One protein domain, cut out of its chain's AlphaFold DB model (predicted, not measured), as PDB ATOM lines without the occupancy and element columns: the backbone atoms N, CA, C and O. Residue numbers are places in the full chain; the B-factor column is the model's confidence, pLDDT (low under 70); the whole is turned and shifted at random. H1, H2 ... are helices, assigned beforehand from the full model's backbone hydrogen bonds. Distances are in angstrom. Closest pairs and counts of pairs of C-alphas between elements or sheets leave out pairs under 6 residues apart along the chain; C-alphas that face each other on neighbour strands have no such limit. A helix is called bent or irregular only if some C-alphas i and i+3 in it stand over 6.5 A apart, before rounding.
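Overview. This is residues 10 to 131 of the 264 residues of an uncharacterized protein of Thorarchaeota archaeon (strain OWC) (UniProt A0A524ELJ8). Three groups of helices follow one another along the longest axis: a loosely paired H1 and H2 at one end, H3, H4 and H5 in the middle, and a small hairpin of H6 and H7 at the other end. In the middle group H4 and the long H5 make a V, and H3 meets H4 with its later residues, while the unnamed stretch 62 to 74 loops from H3 to H4. The printed part has 122 residues with seven named helices, H1 to H7 in chain order, and no named strand, and its class is all helix. It is compact, with a radius of gyration of the C-alphas of 15.6 A, and spans 45 by 37 by 22 A.

Along the chain. H1, residues 10 to 21, begins at C-alpha 10 (136.939, 146.627, 198.513) and is 16.5 A long. H2 is residues 29 to 36, 10.1 A. H3, residues 44 to 61, measures 25.7 A and begins at C-alpha 44 (146.896, 158.130, 179.441). H4 is residues 75 to 83, 12.2 A. H5, residues 88 to 108, is the longest at 30.0 A. H6 is residues 117 to 122, 8.8 A. H7, residues 126 to 131, measures 10.1 A and ends at C-alpha 131 (117.633, 177.335, 191.717); it is irregular, with C-alphas 127 and 130 7.1 A apart.

Arrangement. H1 and H2 are close but not clearly touching, opposite ways at a shallow tilt of 11 degrees; their closest C-alphas, of Thr 15 and Ile 31, are 7.0 A apart. H1 is also close to H5, but not clearly touching it, with the closest C-alphas, of Trp 20 and Ser 88, 6.7 A apart. H2 and H3 are apart. H3 only just touches H4, with 3 pairs of C-alphas within 8 A, and with residues 55 to 58 alone; the closest C-alphas, of Arg 55 and Thr 75, are 5.9 A apart. H4 and H5 form a hairpin and touch at a steep tilt of 45 degrees, the closest C-alphas, of Met 82 and Gly 91, being 4.0 A apart. H6 and H7 form a hairpin at a shallow tilt of 15 degrees, with the C-alphas of Pro 117 and Thr 129 closest at 5.1 A. H5 and H6 are apart, and H5 and H7 are close but not clearly touching, the closest C-alphas, of Ile 107 and Lys 131, being 7.0 A apart. Every O i to N i+4 pair is within hydrogen-bond range in H2, H3, H4, H5 and H6; H1 has 7 of 8, and H7 has 0 of 2 but 2 of 3 O i to N i+3 pairs.

Size, cuts and confidence. The two C-alphas farthest apart, of Lys 25 and Glu 130, are 46.1 A apart. The printed part has no cut. The link from H3 to H4 is long, with 13 residues. The mean pLDDT of the printed part is 73.7, and 44 residues are under 70, among them residues 10 to 20, 22 to 42 and 65 to 72.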
ATOM      1  N   VAL A  10     137.129 147.233 197.199       55.16
ATOM      2  CA  VAL A  10     136.939 146.627 198.513       55.16
ATOM      3  C   VAL A  10     138.155 146.917 199.386       55.16
ATOM      4  O   VAL A  10     137.984 147.356 200.525       55.16
ATOM      5  N   ALA A  11     139.374 146.774 198.859       57.69
ATOM      6  CA  ALA A  11     140.594 147.124 199.583       57.69
ATOM      7  C   ALA A  11     140.703 148.628 199.874       57.69
ATOM      8  O   ALA A  11     141.044 148.997 200.998       57.69
ATOM      9  N   ILE A  12     140.363 149.507 198.929       59.59
ATOM     10  CA  ILE A  12     140.382 150.964 199.136       59.59
ATOM     11  C   ILE A  12     139.369 151.357 200.218       59.59
ATOM     12  O   ILE A  12     139.724 152.027 201.189       59.59
ATOM     13  N   THR A  13     138.129 150.871 200.119       59.31
ATOM     14  CA  THR A  13     137.066 151.141 201.101       59.31
ATOM     15  C   THR A  13     137.416 150.585 202.482       59.31
ATOM     16  O   THR A  13     137.219 151.253 203.500       59.31
ATOM     17  N   LYS A  14     137.987 149.377 202.539       64.12
ATOM     18  CA  LYS A  14     138.487 148.772 203.777       64.12
ATOM     19  C   LYS A  14     139.609 149.609 204.389       64.12
ATOM     20  O   LYS A  14     139.562 149.879 205.582       64.12
ATOM     21  N   THR A  15     140.545 150.099 203.578       64.62
ATOM     22  CA  THR A  15     141.658 150.935 204.053       64.62
ATOM     23  C   THR A  15     141.168 152.292 204.566       64.62
ATOM     24  O   THR A  15     141.621 152.741 205.617       64.62
ATOM     25  N   TYR A  16     140.171 152.908 203.916       63.66
ATOM     26  CA  TYR A  16     139.509 154.111 204.436       63.66
ATOM     27  C   TYR A  16     138.803 153.860 205.772       63.66
ATOM     28  O   TYR A  16     138.889 154.681 206.685       63.66
ATOM     29  N   ASN A  17     138.121 152.724 205.919       65.31
ATOM     30  CA  ASN A  17     137.460 152.370 207.174       65.31
ATOM     31  C   ASN A  17     138.465 152.037 208.289       65.31
ATOM     32  O   ASN A  17     138.222 152.372 209.447       65.31
ATOM     33  N   ASP A  18     139.593 151.412 207.955       68.06
ATOM     34  CA  ASP A  18     140.633 151.033 208.911       68.06
ATOM     35  C   ASP A  18     141.520 152.226 209.327       68.06
ATOM     36  O   ASP A  18     142.008 152.239 210.461       68.06
ATOM     37  N   PHE A  19     141.650 153.271 208.494       68.62
ATOM     38  CA  PHE A  19     142.235 154.569 208.886       68.62
ATOM     39  C   PHE A  19     141.501 155.178 210.086       68.62
ATOM     40  O   PHE A  19     142.123 155.641 211.037       68.62
ATOM     41  N   TRP A  20     140.167 155.126 210.082       64.06
ATOM     42  CA  TRP A  20     139.352 155.664 211.173       64.06
ATOM     43  C   TRP A  20     139.370 154.826 212.449       64.06
ATOM     44  O   TRP A  20     139.032 155.343 213.512       64.06
ATOM     45  N   LYS A  21     139.755 153.549 212.359       71.38
ATOM     46  CA  LYS A  21     139.936 152.681 213.530       71.38
ATOM     47  C   LYS A  21     141.274 152.937 214.220       71.38
ATOM     48  O   LYS A  21     141.335 152.879 215.442       71.38
ATOM     49  N   ASP A  22     142.324 153.207 213.445       68.00
ATOM     50  CA  ASP A  22     143.659 153.517 213.960       68.00
ATOM     51  C   ASP A  22     144.477 154.301 212.914       68.00
ATOM     52  O   ASP A  22     145.075 153.727 211.995       68.00
ATOM     53  N   LYS A  23     144.507 155.632 213.076       68.62
ATOM     54  CA  LYS A  23     145.183 156.566 212.155       68.62
ATOM     55  C   LYS A  23     146.702 156.347 212.103       68.62
ATOM     56  O   LYS A  23     147.314 156.605 211.068       68.62
ATOM     57  N   ASN A  24     147.303 155.856 213.191       64.38
ATOM     58  CA  ASN A  24     148.747 155.633 213.291       64.38
ATOM     59  C   ASN A  24     149.163 154.316 212.625       64.38
ATOM     60  O   ASN A  24     150.221 154.241 212.001       64.38
ATOM     61  N   LYS A  25     148.325 153.277 212.723       65.31
ATOM     62  CA  LYS A  25     148.587 151.962 212.120       65.31
ATOM     63  C   LYS A  25     148.277 151.911 210.621       65.31
ATOM     64  O   LYS A  25     148.924 151.154 209.891       65.31
ATOM     65  N   ASN A  26     147.326 152.725 210.159       58.38
ATOM     66  CA  ASN A  26     146.859 152.750 208.770       58.38
ATOM     67  C   ASN A  26     146.975 154.148 208.138       58.38
ATOM     68  O   ASN A  26     145.964 154.714 207.734       58.38
ATOM     69  N   PRO A  27     148.180 154.731 208.045       58.72
ATOM     70  CA  PRO A  27     148.348 156.091 207.551       58.72
ATOM     71  C   PRO A  27     148.039 156.208 206.050       58.72
ATOM     72  O   PRO A  27     148.323 155.308 205.258       58.72
ATOM     73  N   LEU A  28     147.506 157.364 205.650       53.47
ATOM     74  CA  LEU A  28     147.016 157.644 204.292       53.47
ATOM     75  C   LEU A  28     148.036 157.429 203.170       53.47
ATOM     76  O   LEU A  28     147.656 156.992 202.091       53.47
ATOM     77  N   HIS A  29     149.330 157.633 203.429       58.28
ATOM     78  CA  HIS A  29     150.375 157.392 202.429       58.28
ATOM     79  C   HIS A  29     150.444 155.923 201.969       58.28
ATOM     80  O   HIS A  29     150.958 155.636 200.890       58.28
ATOM     81  N   ARG A  30     149.913 154.971 202.755       55.94
ATOM     82  CA  ARG A  30     149.769 153.578 202.306       55.94
ATOM     83  C   ARG A  30     148.698 153.438 201.226       55.94
ATOM     84  O   ARG A  30     148.901 152.660 200.300       55.94
ATOM     85  N   ILE A  31     147.615 154.213 201.297       53.38
ATOM     86  CA  ILE A  31     146.573 154.266 200.257       53.38
ATOM     87  C   ILE A  31     147.181 154.810 198.962       53.38
ATOM     88  O   ILE A  31     147.021 154.189 197.914       53.38
ATOM     89  N   ASP A  32     147.963 155.890 199.056       49.09
ATOM     90  CA  ASP A  32     148.677 156.462 197.911       49.09
ATOM     91  C   ASP A  32     149.652 155.454 197.298       49.09
ATOM     92  O   ASP A  32     149.690 155.314 196.085       49.09
ATOM     93  N   SER A  33     150.388 154.678 198.103       53.12
ATOM     94  CA  SER A  33     151.305 153.652 197.581       53.12
ATOM     95  C   SER A  33     150.600 152.490 196.864       53.12
ATOM     96  O   SER A  33     151.142 151.940 195.907       53.12
ATOM     97  N   ILE A  34     149.385 152.132 197.297       51.78
ATOM     98  CA  ILE A  34     148.552 151.094 196.666       51.78
ATOM     99  C   ILE A  34     147.944 151.626 195.365       51.78
ATOM    100  O   ILE A  34     147.896 150.901 194.375       51.78
ATOM    101  N   ALA A  35     147.534 152.894 195.348       50.56
ATOM    102  CA  ALA A  35     147.058 153.561 194.147       50.56
ATOM    103  C   ALA A  35     148.206 153.737 193.128       50.56
ATOM    104  O   ALA A  35     148.087 153.298 191.990       50.56
ATOM    105  N   MET A  36     149.353 154.280 193.559       49.50
ATOM    106  CA  MET A  36     150.549 154.574 192.748       49.50
ATOM    107  C   MET A  36     151.286 153.364 192.191       49.50
ATOM    108  O   MET A  36     151.872 153.477 191.117       49.50
ATOM    109  N   ARG A  37     151.212 152.197 192.839       55.41
ATOM    110  CA  ARG A  37     151.790 150.962 192.284       55.41
ATOM    111  C   ARG A  37     151.206 150.565 190.929       55.41
ATOM    112  O   ARG A  37     151.904 149.925 190.158       55.41
ATOM    113  N   ASN A  38     149.971 150.969 190.638       52.97
ATOM    114  CA  ASN A  38     149.289 150.651 189.383       52.97
ATOM    115  C   ASN A  38     149.405 151.778 188.334       52.97
ATOM    116  O   ASN A  38     148.803 151.669 187.273       52.97
ATOM    117  N   PHE A  39     150.143 152.860 188.625       55.19
ATOM    118  CA  PHE A  39     150.221 154.063 187.779       55.19
ATOM    119  C   PHE A  39     151.571 154.262 187.071       55.19
ATOM    120  O   PHE A  39     151.692 155.201 186.291       55.19
ATOM    121  N   GLN A  40     152.591 153.437 187.335       58.25
ATOM    122  CA  GLN A  40     153.938 153.658 186.779       58.25
ATOM    123  C   GLN A  40     154.065 153.315 185.284       58.25
ATOM    124  O   GLN A  40     154.871 153.951 184.614       58.25
ATOM    125  N   ASP A  41     153.230 152.405 184.768       63.69
ATOM    126  CA  ASP A  41     153.273 151.923 183.374       63.69
ATOM    127  C   ASP A  41     151.929 152.082 182.623       63.69
ATOM    128  O   ASP A  41     151.752 151.521 181.544       63.69
ATOM    129  N   ALA A  42     150.964 152.807 183.199       63.41
ATOM    130  CA  ALA A  42     149.623 152.960 182.627       63.41
ATOM    131  C   ALA A  42     149.610 153.979 181.477       63.41
ATOM    132  O   ALA A  42     150.233 155.042 181.576       63.41
ATOM    133  N   ASP A  43     148.859 153.690 180.412       76.88
ATOM    134  CA  ASP A  43     148.634 154.670 179.348       76.88
ATOM    135  C   ASP A  43     147.733 155.838 179.826       76.88
ATOM    136  O   ASP A  43     147.104 155.789 180.887       76.88
ATOM    137  N   GLU A  44     147.673 156.935 179.063       73.94
ATOM    138  CA  GLU A  44     146.896 158.130 179.441       73.94
ATOM    139  C   GLU A  44     145.387 157.840 179.600       73.94
ATOM    140  O   GLU A  44     144.702 158.442 180.438       73.94
ATOM    141  N   VAL A  45     144.859 156.887 178.830       75.94
ATOM    142  CA  VAL A  45     143.444 156.499 178.844       75.94
ATOM    143  C   VAL A  45     143.140 155.654 180.082       75.94
ATOM    144  O   VAL A  45     142.152 155.900 180.776       75.94
ATOM    145  N   GLU A  46     143.998 154.697 180.410       69.62
ATOM    146  CA  GLU A  46     143.970 153.875 181.615       69.62
ATOM    147  C   GLU A  46     144.114 154.731 182.870       69.62
ATOM    148  O   GLU A  46     143.342 154.564 183.820       69.62
ATOM    149  N   LEU A  47     145.025 155.705 182.859       69.88
ATOM    150  CA  LEU A  47     145.182 156.679 183.934       69.88
ATOM    151  C   LEU A  47     143.885 157.471 184.144       69.88
ATOM    152  O   LEU A  47     143.373 157.543 185.264       69.88
ATOM    153  N   THR A  48     143.310 158.011 183.068       72.12
ATOM    154  CA  THR A  48     142.058 158.782 183.120       72.12
ATOM    155  C   THR A  48     140.893 157.937 183.639       72.12
ATOM    156  O   THR A  48     140.165 158.357 184.541       72.12
ATOM    157  N   ASN A  49     140.745 156.714 183.129       67.88
ATOM    158  CA  ASN A  49     139.709 155.777 183.559       67.88
ATOM    159  C   ASN A  49     139.851 155.407 185.036       67.88
ATOM    160  O   ASN A  49     138.860 155.355 185.767       67.88
ATOM    161  N   THR A  50     141.078 155.195 185.501       68.75
ATOM    162  CA  THR A  50     141.349 154.859 186.899       68.75
ATOM    163  C   THR A  50     141.067 156.050 187.819       68.75
ATOM    164  O   THR A  50     140.445 155.888 188.868       68.75
ATOM    165  N   LEU A  51     141.426 157.274 187.417       72.81
ATOM    166  CA  LEU A  51     141.088 158.493 188.163       72.81
ATOM    167  C   LEU A  51     139.569 158.716 188.249       72.81
ATOM    168  O   LEU A  51     139.059 159.086 189.312       72.81
ATOM    169  N   LEU A  52     138.832 158.443 187.167       74.62
ATOM    170  CA  LEU A  52     137.366 158.464 187.158       74.62
ATOM    171  C   LEU A  52     136.776 157.411 188.102       74.62
ATOM    172  O   LEU A  52     135.852 157.720 188.857       74.62
ATOM    173  N   GLN A  53     137.331 156.197 188.121       72.88
ATOM    174  CA  GLN A  53     136.918 155.141 189.049       72.88
ATOM    175  C   GLN A  53     137.169 155.533 190.506       72.88
ATOM    176  O   GLN A  53     136.285 155.353 191.343       72.88
ATOM    177  N   ILE A  54     138.327 156.124 190.817       73.56
ATOM    178  CA  ILE A  54     138.636 156.627 192.162       73.56
ATOM    179  C   ILE A  54     137.639 157.717 192.560       73.56
ATOM    180  O   ILE A  54     137.097 157.681 193.664       73.56
ATOM    181  N   ARG A  55     137.339 158.669 191.667       77.50
ATOM    182  CA  ARG A  55     136.348 159.713 191.950       77.50
ATOM    183  C   ARG A  55     134.964 159.112 192.196       77.50
ATOM    184  O   ARG A  55     134.363 159.408 193.222       77.50
ATOM    185  N   SER A  56     134.494 158.226 191.321       74.44
ATOM    186  CA  SER A  56     133.216 157.518 191.491       74.44
ATOM    187  C   SER A  56     133.153 156.758 192.820       74.44
ATOM    188  O   SER A  56     132.165 156.830 193.547       74.44
ATOM    189  N   SER A  57     134.260 156.125 193.208       70.75
ATOM    190  CA  SER A  57     134.389 155.399 194.471       70.75
ATOM    191  C   SER A  57     134.213 156.302 195.691       70.75
ATOM    192  O   SER A  57     133.490 155.961 196.628       70.75
ATOM    193  N   VAL A  58     134.848 157.478 195.669       76.38
ATOM    194  CA  VAL A  58     134.707 158.480 196.731       76.38
ATOM    195  C   VAL A  58     133.265 158.973 196.812       76.38
ATOM    196  O   VAL A  58     132.709 159.026 197.905       76.38
ATOM    197  N   PHE A  59     132.629 159.280 195.682       78.81
ATOM    198  CA  PHE A  59     131.238 159.744 195.656       78.81
ATOM    199  C   PHE A  59     130.264 158.667 196.159       78.81
ATOM    200  O   PHE A  59     129.435 158.952 197.025       78.81
ATOM    201  N   SER A  60     130.447 157.415 195.736       74.50
ATOM    202  CA  SER A  60     129.674 156.267 196.220       74.50
ATOM    203  C   SER A  60     129.794 156.097 197.739       74.50
ATOM    204  O   SER A  60     128.791 155.933 198.434       74.50
ATOM    205  N   TYR A  61     130.999 156.260 198.299       74.25
ATOM    206  CA  TYR A  61     131.202 156.235 199.752       74.25
ATOM    207  C   TYR A  61     130.442 157.350 200.493       74.25
ATOM    208  O   TYR A  61     129.981 157.159 201.625       74.25
ATOM    209  N   LEU A  62     130.276 158.516 199.861       75.94
ATOM    210  CA  LEU A  62     129.474 159.625 200.387       75.94
ATOM    211  C   LEU A  62     127.957 159.390 200.255       75.94
ATOM    212  O   LEU A  62     127.171 160.167 200.807       75.94
ATOM    213  N   GLY A  63     127.537 158.321 199.573       72.25
ATOM    214  CA  GLY A  63     126.141 158.073 199.223       72.25
ATOM    215  C   GLY A  63     125.634 159.028 198.142       72.25
ATOM    216  O   GLY A  63     124.468 159.409 198.180       72.25
ATOM    217  N   LEU A  64     126.525 159.466 197.247       76.00
ATOM    218  CA  LEU A  64     126.206 160.234 196.048       76.00
ATOM    219  C   LEU A  64     126.376 159.308 194.844       76.00
ATOM    220  O   LEU A  64     127.410 158.654 194.695       76.00
ATOM    221  N   LEU A  65     125.344 159.222 194.018       68.38
ATOM    222  CA  LEU A  65     125.291 158.357 192.845       68.38
ATOM    223  C   LEU A  65     125.735 159.094 191.587       68.38
ATOM    224  O   LEU A  65     126.196 158.461 190.639       68.38
ATOM    225  N   SER A  66     125.591 160.417 191.565       62.72
ATOM    226  CA  SER A  66     125.881 161.202 190.381       62.72
ATOM    227  C   SER A  66     127.229 161.911 190.449       62.72
ATOM    228  O   SER A  66     127.659 162.455 191.468       62.72
ATOM    229  N   LEU A  67     127.888 161.945 189.292       61.22
ATOM    230  CA  LEU A  67     129.021 162.824 189.034       61.22
ATOM    231  C   LEU A  67     128.552 164.218 188.569       61.22
ATOM    232  O   LEU A  67     129.416 165.014 188.227       61.22
ATOM    233  N   SER A  68     127.244 164.545 188.553       57.50
ATOM    234  CA  SER A  68     126.749 165.872 188.111       57.50
ATOM    235  C   SER A  68     127.270 167.026 188.955       57.50
ATOM    236  O   SER A  68     127.426 168.142 188.461       57.50
ATOM    237  N   ILE A  69     127.662 166.760 190.203       60.09
ATOM    238  CA  ILE A  69     128.513 167.654 190.993       60.09
ATOM    239  C   ILE A  69     129.966 167.516 190.491       60.09
ATOM    240  O   ILE A  69     130.919 167.341 191.257       60.09
ATOM    241  N   ALA A  70     130.159 167.573 189.172       57.66
ATOM    242  CA  ALA A  70     131.444 167.729 188.504       57.66
ATOM    243  C   ALA A  70     131.876 169.182 188.703       57.66
ATOM    244  O   ALA A  70     131.987 169.989 187.786       57.66
ATOM    245  N   THR A  71     132.037 169.531 189.970       59.38
ATOM    246  CA  THR A  71     132.617 170.771 190.427       59.38
ATOM    247  C   THR A  71     134.077 170.807 190.004       59.38
ATOM    248  O   THR A  71     134.735 169.765 189.963       59.38
ATOM    249  N   GLU A  72     134.618 172.014 189.849       65.69
ATOM    250  CA  GLU A  72     136.057 172.332 189.733       65.69
ATOM    251  C   GLU A  72     136.899 171.854 190.947       65.69
ATOM    252  O   GLU A  72     138.059 172.213 191.106       65.69
ATOM    253  N   VAL A  73     136.313 171.043 191.824       75.06
ATOM    254  CA  VAL A  73     136.871 170.520 193.066       75.06
ATOM    255  C   VAL A  73     137.564 169.193 192.788       75.06
ATOM    256  O   VAL A  73     136.992 168.274 192.178       75.06
ATOM    257  N   SER A  74     138.793 169.071 193.283       78.38
ATOM    258  CA  SER A  74     139.572 167.853 193.127       78.38
ATOM    259  C   SER A  74     139.080 166.757 194.078       78.38
ATOM    260  O   SER A  74     138.593 167.018 195.180       78.38
ATOM    261  N   THR A  75     139.250 165.493 193.684       76.94
ATOM    262  CA  THR A  75     138.971 164.347 194.569       76.94
ATOM    263  C   THR A  75     139.793 164.432 195.862       76.94
ATOM    264  O   THR A  75     139.325 164.026 196.923       76.94
ATOM    265  N   LYS A  76     140.992 165.027 195.793       75.69
ATOM    266  CA  LYS A  76     141.862 165.285 196.942       75.69
ATOM    267  C   LYS A  76     141.208 166.222 197.960       75.69
ATOM    268  O   LYS A  76     141.245 165.910 199.145       75.69
ATOM    269  N   ASP A  77     140.583 167.312 197.522       80.44
ATOM    270  CA  ASP A  77     139.940 168.275 198.430       80.44
ATOM    271  C   ASP A  77     138.766 167.632 199.179       80.44
ATOM    272  O   ASP A  77     138.620 167.796 200.390       80.44
ATOM    273  N   ILE A  78     137.967 166.821 198.474       82.12
ATOM    274  CA  ILE A  78     136.846 166.069 199.062       82.12
ATOM    275  C   ILE A  78     137.359 165.107 200.140       82.12
ATOM    276  O   ILE A  78     136.815 165.053 201.247       82.12
ATOM    277  N   LEU A  79     138.426 164.369 199.829       77.88
ATOM    278  CA  LEU A  79     139.055 163.450 200.768       77.88
ATOM    279  C   LEU A  79     139.633 164.190 201.976       77.88
ATOM    280  O   LEU A  79     139.412 163.753 203.098       77.88
ATOM    281  N   GLN A  80     140.307 165.325 201.785       78.94
ATOM    282  CA  GLN A  80     140.843 166.123 202.892       78.94
ATOM    283  C   GLN A  80     139.744 166.576 203.857       78.94
ATOM    284  O   GLN A  80     139.876 166.381 205.065       78.94
ATOM    285  N   VAL A  81     138.631 167.111 203.341       83.38
ATOM    286  CA  VAL A  81     137.477 167.496 204.172       83.38
ATOM    287  C   VAL A  81     136.928 166.294 204.940       83.38
ATOM    288  O   VAL A  81     136.625 166.402 206.125       83.38
ATOM    289  N   MET A  82     136.826 165.137 204.286       82.38
ATOM    290  CA  MET A  82     136.335 163.917 204.920       82.38
ATOM    291  C   MET A  82     137.271 163.424 206.034       82.38
ATOM    292  O   MET A  82     136.791 163.027 207.092       82.38
ATOM    293  N   LEU A  83     138.585 163.423 205.789       78.06
ATOM    294  CA  LEU A  83     139.623 162.786 206.615       78.06
ATOM    295  C   LEU A  83     140.081 163.620 207.817       78.06
ATOM    296  O   LEU A  83     140.663 163.070 208.754       78.06
ATOM    297  N   ASN A  84     139.788 164.919 207.812       82.50
ATOM    298  CA  ASN A  84     140.092 165.824 208.922       82.50
ATOM    299  C   ASN A  84     139.172 165.642 210.137       82.50
ATOM    300  O   ASN A  84     139.458 166.176 211.204       82.50
ATOM    301  N   GLU A  85     138.081 164.893 209.997       86.44
ATOM    302  CA  GLU A  85     137.125 164.664 211.080       86.44
ATOM    303  C   GLU A  85     137.616 163.607 212.094       86.44
ATOM    304  O   GLU A  85     138.763 163.154 212.058       86.44
ATOM    305  N   ASP A  86     136.758 163.216 213.040       77.69
ATOM    306  CA  ASP A  86     137.079 162.189 214.050       77.69
ATOM    307  C   ASP A  86     136.591 160.789 213.660       77.69
ATOM    308  O   ASP A  86     137.088 159.784 214.163       77.69
ATOM    309  N   ASN A  87     135.565 160.711 212.811       82.88
ATOM    310  CA  ASN A  87     134.947 159.452 212.412       82.88
ATOM    311  C   ASN A  87     134.299 159.542 211.027       82.88
ATOM    312  O   ASN A  87     133.945 160.622 210.547       82.88
ATOM    313  N   SER A  88     134.062 158.378 210.420       77.50
ATOM    314  CA  SER A  88     133.519 158.260 209.064       77.50
ATOM    315  C   SER A  88     132.131 158.879 208.877       77.50
ATOM    316  O   SER A  88     131.804 159.338 207.785       77.50
ATOM    317  N   LYS A  89     131.278 158.902 209.911       82.69
ATOM    318  CA  LYS A  89     129.935 159.499 209.816       82.69
ATOM    319  C   LYS A  89     130.021 161.025 209.740       82.69
ATOM    320  O   LYS A  89     129.374 161.621 208.881       82.69
ATOM    321  N   LYS A  90     130.847 161.645 210.592       85.38
ATOM    322  CA  LYS A  90     131.138 163.087 210.548       85.38
ATOM    323  C   LYS A  90     131.833 163.469 209.241       85.38
ATOM    324  O   LYS A  90     131.362 164.384 208.573       85.38
ATOM    325  N   GLY A  91     132.853 162.710 208.829       83.00
ATOM    326  CA  GLY A  91     133.577 162.923 207.571       83.00
ATOM    327  C   GLY A  91     132.659 162.918 206.350       83.00
ATOM    328  O   GLY A  91     132.683 163.853 205.552       83.00
ATOM    329  N   ARG A  92     131.773 161.916 206.237       83.81
ATOM    330  CA  ARG A  92     130.778 161.851 205.152       83.81
ATOM    331  C   ARG A  92     129.825 163.046 205.167       83.81
ATOM    332  O   ARG A  92     129.584 163.642 204.121       83.81
ATOM    333  N   LYS A  93     129.310 163.426 206.341       86.31
ATOM    334  CA  LYS A  93     128.427 164.595 206.481       86.31
ATOM    335  C   LYS A  93     129.133 165.879 206.030       86.31
ATOM    336  O   LYS A  93     128.579 166.626 205.231       86.31
ATOM    337  N   LYS A  94     130.366 166.102 206.489       88.50
ATOM    338  CA  LYS A  94     131.168 167.288 206.165       88.50
ATOM    339  C   LYS A  94     131.537 167.376 204.691       88.50
ATOM    340  O   LYS A  94     131.400 168.440 204.096       88.50
ATOM    341  N   ALA A  95     131.914 166.260 204.076       86.62
ATOM    342  CA  ALA A  95     132.160 166.206 202.639       86.62
ATOM    343  C   ALA A  95     130.890 166.516 201.821       86.62
ATOM    344  O   ALA A  95     130.961 167.254 200.841       86.62
ATOM    345  N   ARG A  96     129.709 166.043 202.251       85.94
ATOM    346  CA  ARG A  96     128.424 166.398 201.613       85.94
ATOM    347  C   ARG A  96     128.052 167.870 201.799       85.94
ATOM    348  O   ARG A  96     127.570 168.491 200.855       85.94
ATOM    349  N   GLU A  97     128.283 168.438 202.984       87.94
ATOM    350  CA  GLU A  97     128.113 169.879 203.245       87.94
ATOM    351  C   GLU A  97     129.024 170.711 202.330       87.94
ATOM    352  O   GLU A  97     128.580 171.688 201.726       87.94
ATOM    353  N   PHE A  98     130.278 170.288 202.168       87.81
ATOM    354  CA  PHE A  98     131.241 170.924 201.275       87.81
ATOM    355  C   PHE A  98     130.799 170.864 199.807       87.81
ATOM    356  O   PHE A  98     130.725 171.901 199.155       87.81
ATOM    357  N   LEU A  99     130.418 169.688 199.298       85.62
ATOM    358  CA  LEU A  99     129.915 169.536 197.925       85.62
ATOM    359  C   LEU A  99     128.637 170.347 197.679       85.62
ATOM    360  O   LEU A  99     128.480 170.967 196.630       85.62
ATOM    361  N   THR A 100     127.758 170.412 198.676       86.94
ATOM    362  CA  THR A 100     126.561 171.261 198.645       86.94
ATOM    363  C   THR A 100     126.923 172.739 198.509       86.94
ATOM    364  O   THR A 100     126.326 173.455 197.705       86.94
ATOM    365  N   ALA A 101     127.892 173.216 199.293       88.06
ATOM    366  CA  ALA A 101     128.349 174.601 199.228       88.06
ATOM    367  C   ALA A 101     128.958 174.931 197.857       88.06
ATOM    368  O   ALA A 101     128.701 176.001 197.310       88.06
ATOM    369  N   GLN A 102     129.697 173.988 197.273       87.06
ATOM    370  CA  GLN A 102     130.275 174.122 195.935       87.06
ATOM    371  C   GLN A 102     129.193 174.181 194.851       87.06
ATOM    372  O   GLN A 102     129.244 175.051 193.983       87.06
ATOM    373  N   ALA A 103     128.168 173.328 194.931       86.12
ATOM    374  CA  ALA A 103     127.023 173.382 194.022       86.12
ATOM    375  C   ALA A 103     126.295 174.735 194.104       86.12
ATOM    376  O   ALA A 103     126.032 175.349 193.074       86.12
ATOM    377  N   LYS A 104     126.047 175.250 195.318       88.12
ATOM    378  CA  LYS A 104     125.472 176.593 195.514       88.12
ATOM    379  C   LYS A 104     126.337 177.682 194.885       88.12
ATOM    380  O   LYS A 104     125.822 178.502 194.140       88.12
ATOM    381  N   GLN A 105     127.651 177.639 195.094       89.06
ATOM    382  CA  GLN A 105     128.562 178.618 194.505       89.06
ATOM    383  C   GLN A 105     128.555 178.580 192.967       89.06
ATOM    384  O   GLN A 105     128.686 179.623 192.326       89.06
ATOM    385  N   LEU A 106     128.423 177.398 192.358       87.25
ATOM    386  CA  LEU A 106     128.272 177.275 190.907       87.25
ATOM    387  C   LEU A 106     126.954 177.880 190.421       87.25
ATOM    388  O   LEU A 106     126.966 178.583 189.412       87.25
ATOM    389  N   ILE A 107     125.857 177.651 191.146       88.00
ATOM    390  CA  ILE A 107     124.548 178.254 190.861       88.00
ATOM    391  C   ILE A 107     124.639 179.782 190.946       88.00
ATOM    392  O   ILE A 107     124.307 180.455 189.978       88.00
ATOM    393  N   ASP A 108     125.203 180.322 192.029       88.25
ATOM    394  CA  ASP A 108     125.359 181.770 192.232       88.25
ATOM    395  C   ASP A 108     126.229 182.422 191.139       88.25
ATOM    396  O   ASP A 108     126.016 183.567 190.740       88.25
ATOM    397  N   LYS A 109     127.218 181.686 190.613       87.94
ATOM    398  CA  LYS A 109     128.069 182.114 189.486       87.94
ATOM    399  C   LYS A 109     127.449 181.842 188.111       87.94
ATOM    400  O   LYS A 109     128.130 182.051 187.106       87.94
ATOM    401  N   ASN A 110     126.211 181.352 188.041       84.25
ATOM    402  CA  ASN A 110     125.537 180.944 186.808       84.25
ATOM    403  C   ASN A 110     126.288 179.857 185.999       84.25
ATOM    404  O   ASN A 110     126.099 179.705 184.793       84.25
ATOM    405  N   ARG A 111     127.129 179.043 186.651       85.94
ATOM    406  CA  ARG A 111     127.883 177.924 186.052       85.94
ATOM    407  C   ARG A 111     127.141 176.595 186.222       85.94
ATOM    408  O   ARG A 111     127.654 175.647 186.809       85.94
ATOM    409  N   VAL A 112     125.924 176.522 185.692       87.06
ATOM    410  CA  VAL A 112     124.985 175.406 185.929       87.06
ATOM    411  C   VAL A 112     124.944 174.352 184.818       87.06
ATOM    412  O   VAL A 112     124.131 173.435 184.864       87.06
ATOM    413  N   ASN A 113     125.835 174.441 183.827       82.19
ATOM    414  CA  ASN A 113     125.829 173.556 182.656       82.19
ATOM    415  C   ASN A 113     126.021 172.068 182.976       82.19
ATOM    416  O   ASN A 113     125.560 171.219 182.218       82.19
ATOM    417  N   HIS A 114     126.725 171.762 184.064       79.75
ATOM    418  CA  HIS A 114     127.015 170.391 184.493       79.75
ATOM    419  C   HIS A 114     126.041 169.889 185.565       79.75
ATOM    420  O   HIS A 114     126.012 168.697 185.852       79.75
ATOM    421  N   LEU A 115     125.230 170.786 186.139       82.62
ATOM    422  CA  LEU A 115     124.259 170.447 187.170       82.62
ATOM    423  C   LEU A 115     122.985 169.928 186.504       82.62
ATOM    424  O   LEU A 115     122.215 170.692 185.921       82.62
ATOM    425  N   ILE A 116     122.776 168.617 186.590       81.88
ATOM    426  CA  ILE A 116     121.612 167.944 186.018       81.88
ATOM    427  C   ILE A 116     120.558 167.785 187.128       81.88
ATOM    428  O   ILE A 116     120.810 167.074 188.102       81.88
ATOM    429  N   PRO A 117     119.366 168.406 187.016       81.94
ATOM    430  CA  PRO A 117     118.362 168.381 188.083       81.94
ATOM    431  C   PRO A 117     117.937 166.973 188.523       81.94
ATOM    432  O   PRO A 117     117.772 166.725 189.715       81.94
ATOM    433  N   THR A 118     117.788 166.033 187.585       79.38
ATOM    434  CA  THR A 118     117.416 164.639 187.889       79.38
ATOM    435  C   THR A 118     118.484 163.921 188.711       79.38
ATOM    436  O   THR A 118     118.163 163.152 189.616       79.38
ATOM    437  N   GLU A 119     119.753 164.200 188.437       80.44
ATOM    438  CA  GLU A 119     120.893 163.647 189.160       80.44
ATOM    439  C   GLU A 119     121.017 164.249 190.565       80.44
ATOM    440  O   GLU A 119     121.195 163.515 191.536       80.44
ATOM    441  N   LEU A 120     120.787 165.558 190.705       80.25
ATOM    442  CA  LEU A 120     120.740 166.218 192.011       80.25
ATOM    443  C   LEU A 120     119.619 165.672 192.905       80.25
ATOM    444  O   LEU A 120     119.842 165.483 194.100       80.25
ATOM    445  N   LYS A 121     118.433 165.374 192.351       82.38
ATOM    446  CA  LYS A 121     117.350 164.719 193.111       82.38
ATOM    447  C   LYS A 121     117.796 163.359 193.651       82.38
ATOM    448  O   LYS A 121     117.647 163.112 194.845       82.38
ATOM    449  N   ARG A 122     118.411 162.525 192.803       79.94
ATOM    450  CA  ARG A 122     118.933 161.198 193.188       79.94
ATOM    451  C   ARG A 122     119.993 161.265 194.287       79.94
ATOM    452  O   ARG A 122     120.044 160.388 195.139       79.94
ATOM    453  N   ASP A 123     120.791 162.327 194.303       78.25
ATOM    454  CA  ASP A 123     121.841 162.558 195.300       78.25
ATOM    455  C   ASP A 123     121.329 163.157 196.629       78.25
ATOM    456  O   ASP A 123     122.108 163.446 197.549       78.25
ATOM    457  N   GLY A 124     120.013 163.359 196.761       77.56
ATOM    458  CA  GLY A 124     119.400 164.005 197.925       77.56
ATOM    459  C   GLY A 124     119.633 165.519 197.972       77.56
ATOM    460  O   GLY A 124     119.527 166.134 199.032       77.56
ATOM    461  N   LEU A 125     119.967 166.128 196.832       80.88
ATOM    462  CA  LEU A 125     120.109 167.573 196.628       80.88
ATOM    463  C   LEU A 125     118.935 168.155 195.827       80.88
ATOM    464  O   LEU A 125     119.068 169.200 195.195       80.88
ATOM    465  N   GLY A 126     117.772 167.495 195.875       79.88
ATOM    466  CA  GLY A 126     116.564 167.913 195.159       79.88
ATOM    467  C   GLY A 126     116.129 169.348 195.468       79.88
ATOM    468  O   GLY A 126     115.674 170.052 194.584       79.88
ATOM    469  N   TYR A 127     116.385 169.846 196.677       84.75
ATOM    470  CA  TYR A 127     116.079 171.231 197.056       84.75
ATOM    471  C   TYR A 127     116.876 172.300 196.275       84.75
ATOM    472  O   TYR A 127     116.577 173.487 196.382       84.75
ATOM    473  N   LEU A 128     117.923 171.917 195.529       84.94
ATOM    474  CA  LEU A 128     118.671 172.823 194.652       84.94
ATOM    475  C   LEU A 128     118.098 172.880 193.229       84.94
ATOM    476  O   LEU A 128     118.531 173.742 192.466       84.94
ATOM    477  N   THR A 129     117.162 171.999 192.846       85.56
ATOM    478  CA  THR A 129     116.722 171.892 191.445       85.56
ATOM    479  C   THR A 129     116.078 173.154 190.923       85.56
ATOM    480  O   THR A 129     116.391 173.542 189.802       85.56
ATOM    481  N   GLU A 130     115.247 173.817 191.725       86.75
ATOM    482  CA  GLU A 130     114.581 175.048 191.288       86.75
ATOM    483  C   GLU A 130     115.596 176.155 191.024       86.75
ATOM    484  O   GLU A 130     115.627 176.715 189.936       86.75
ATOM    485  N   LYS A 131     116.562 176.350 191.927       88.44
ATOM    486  CA  LYS A 131     117.633 177.335 191.717       88.44
ATOM    487  C   LYS A 131     118.505 177.022 190.500       88.44
ATOM    488  O   LYS A 131     118.989 177.925 189.824       88.44
TER     489      LYS A 131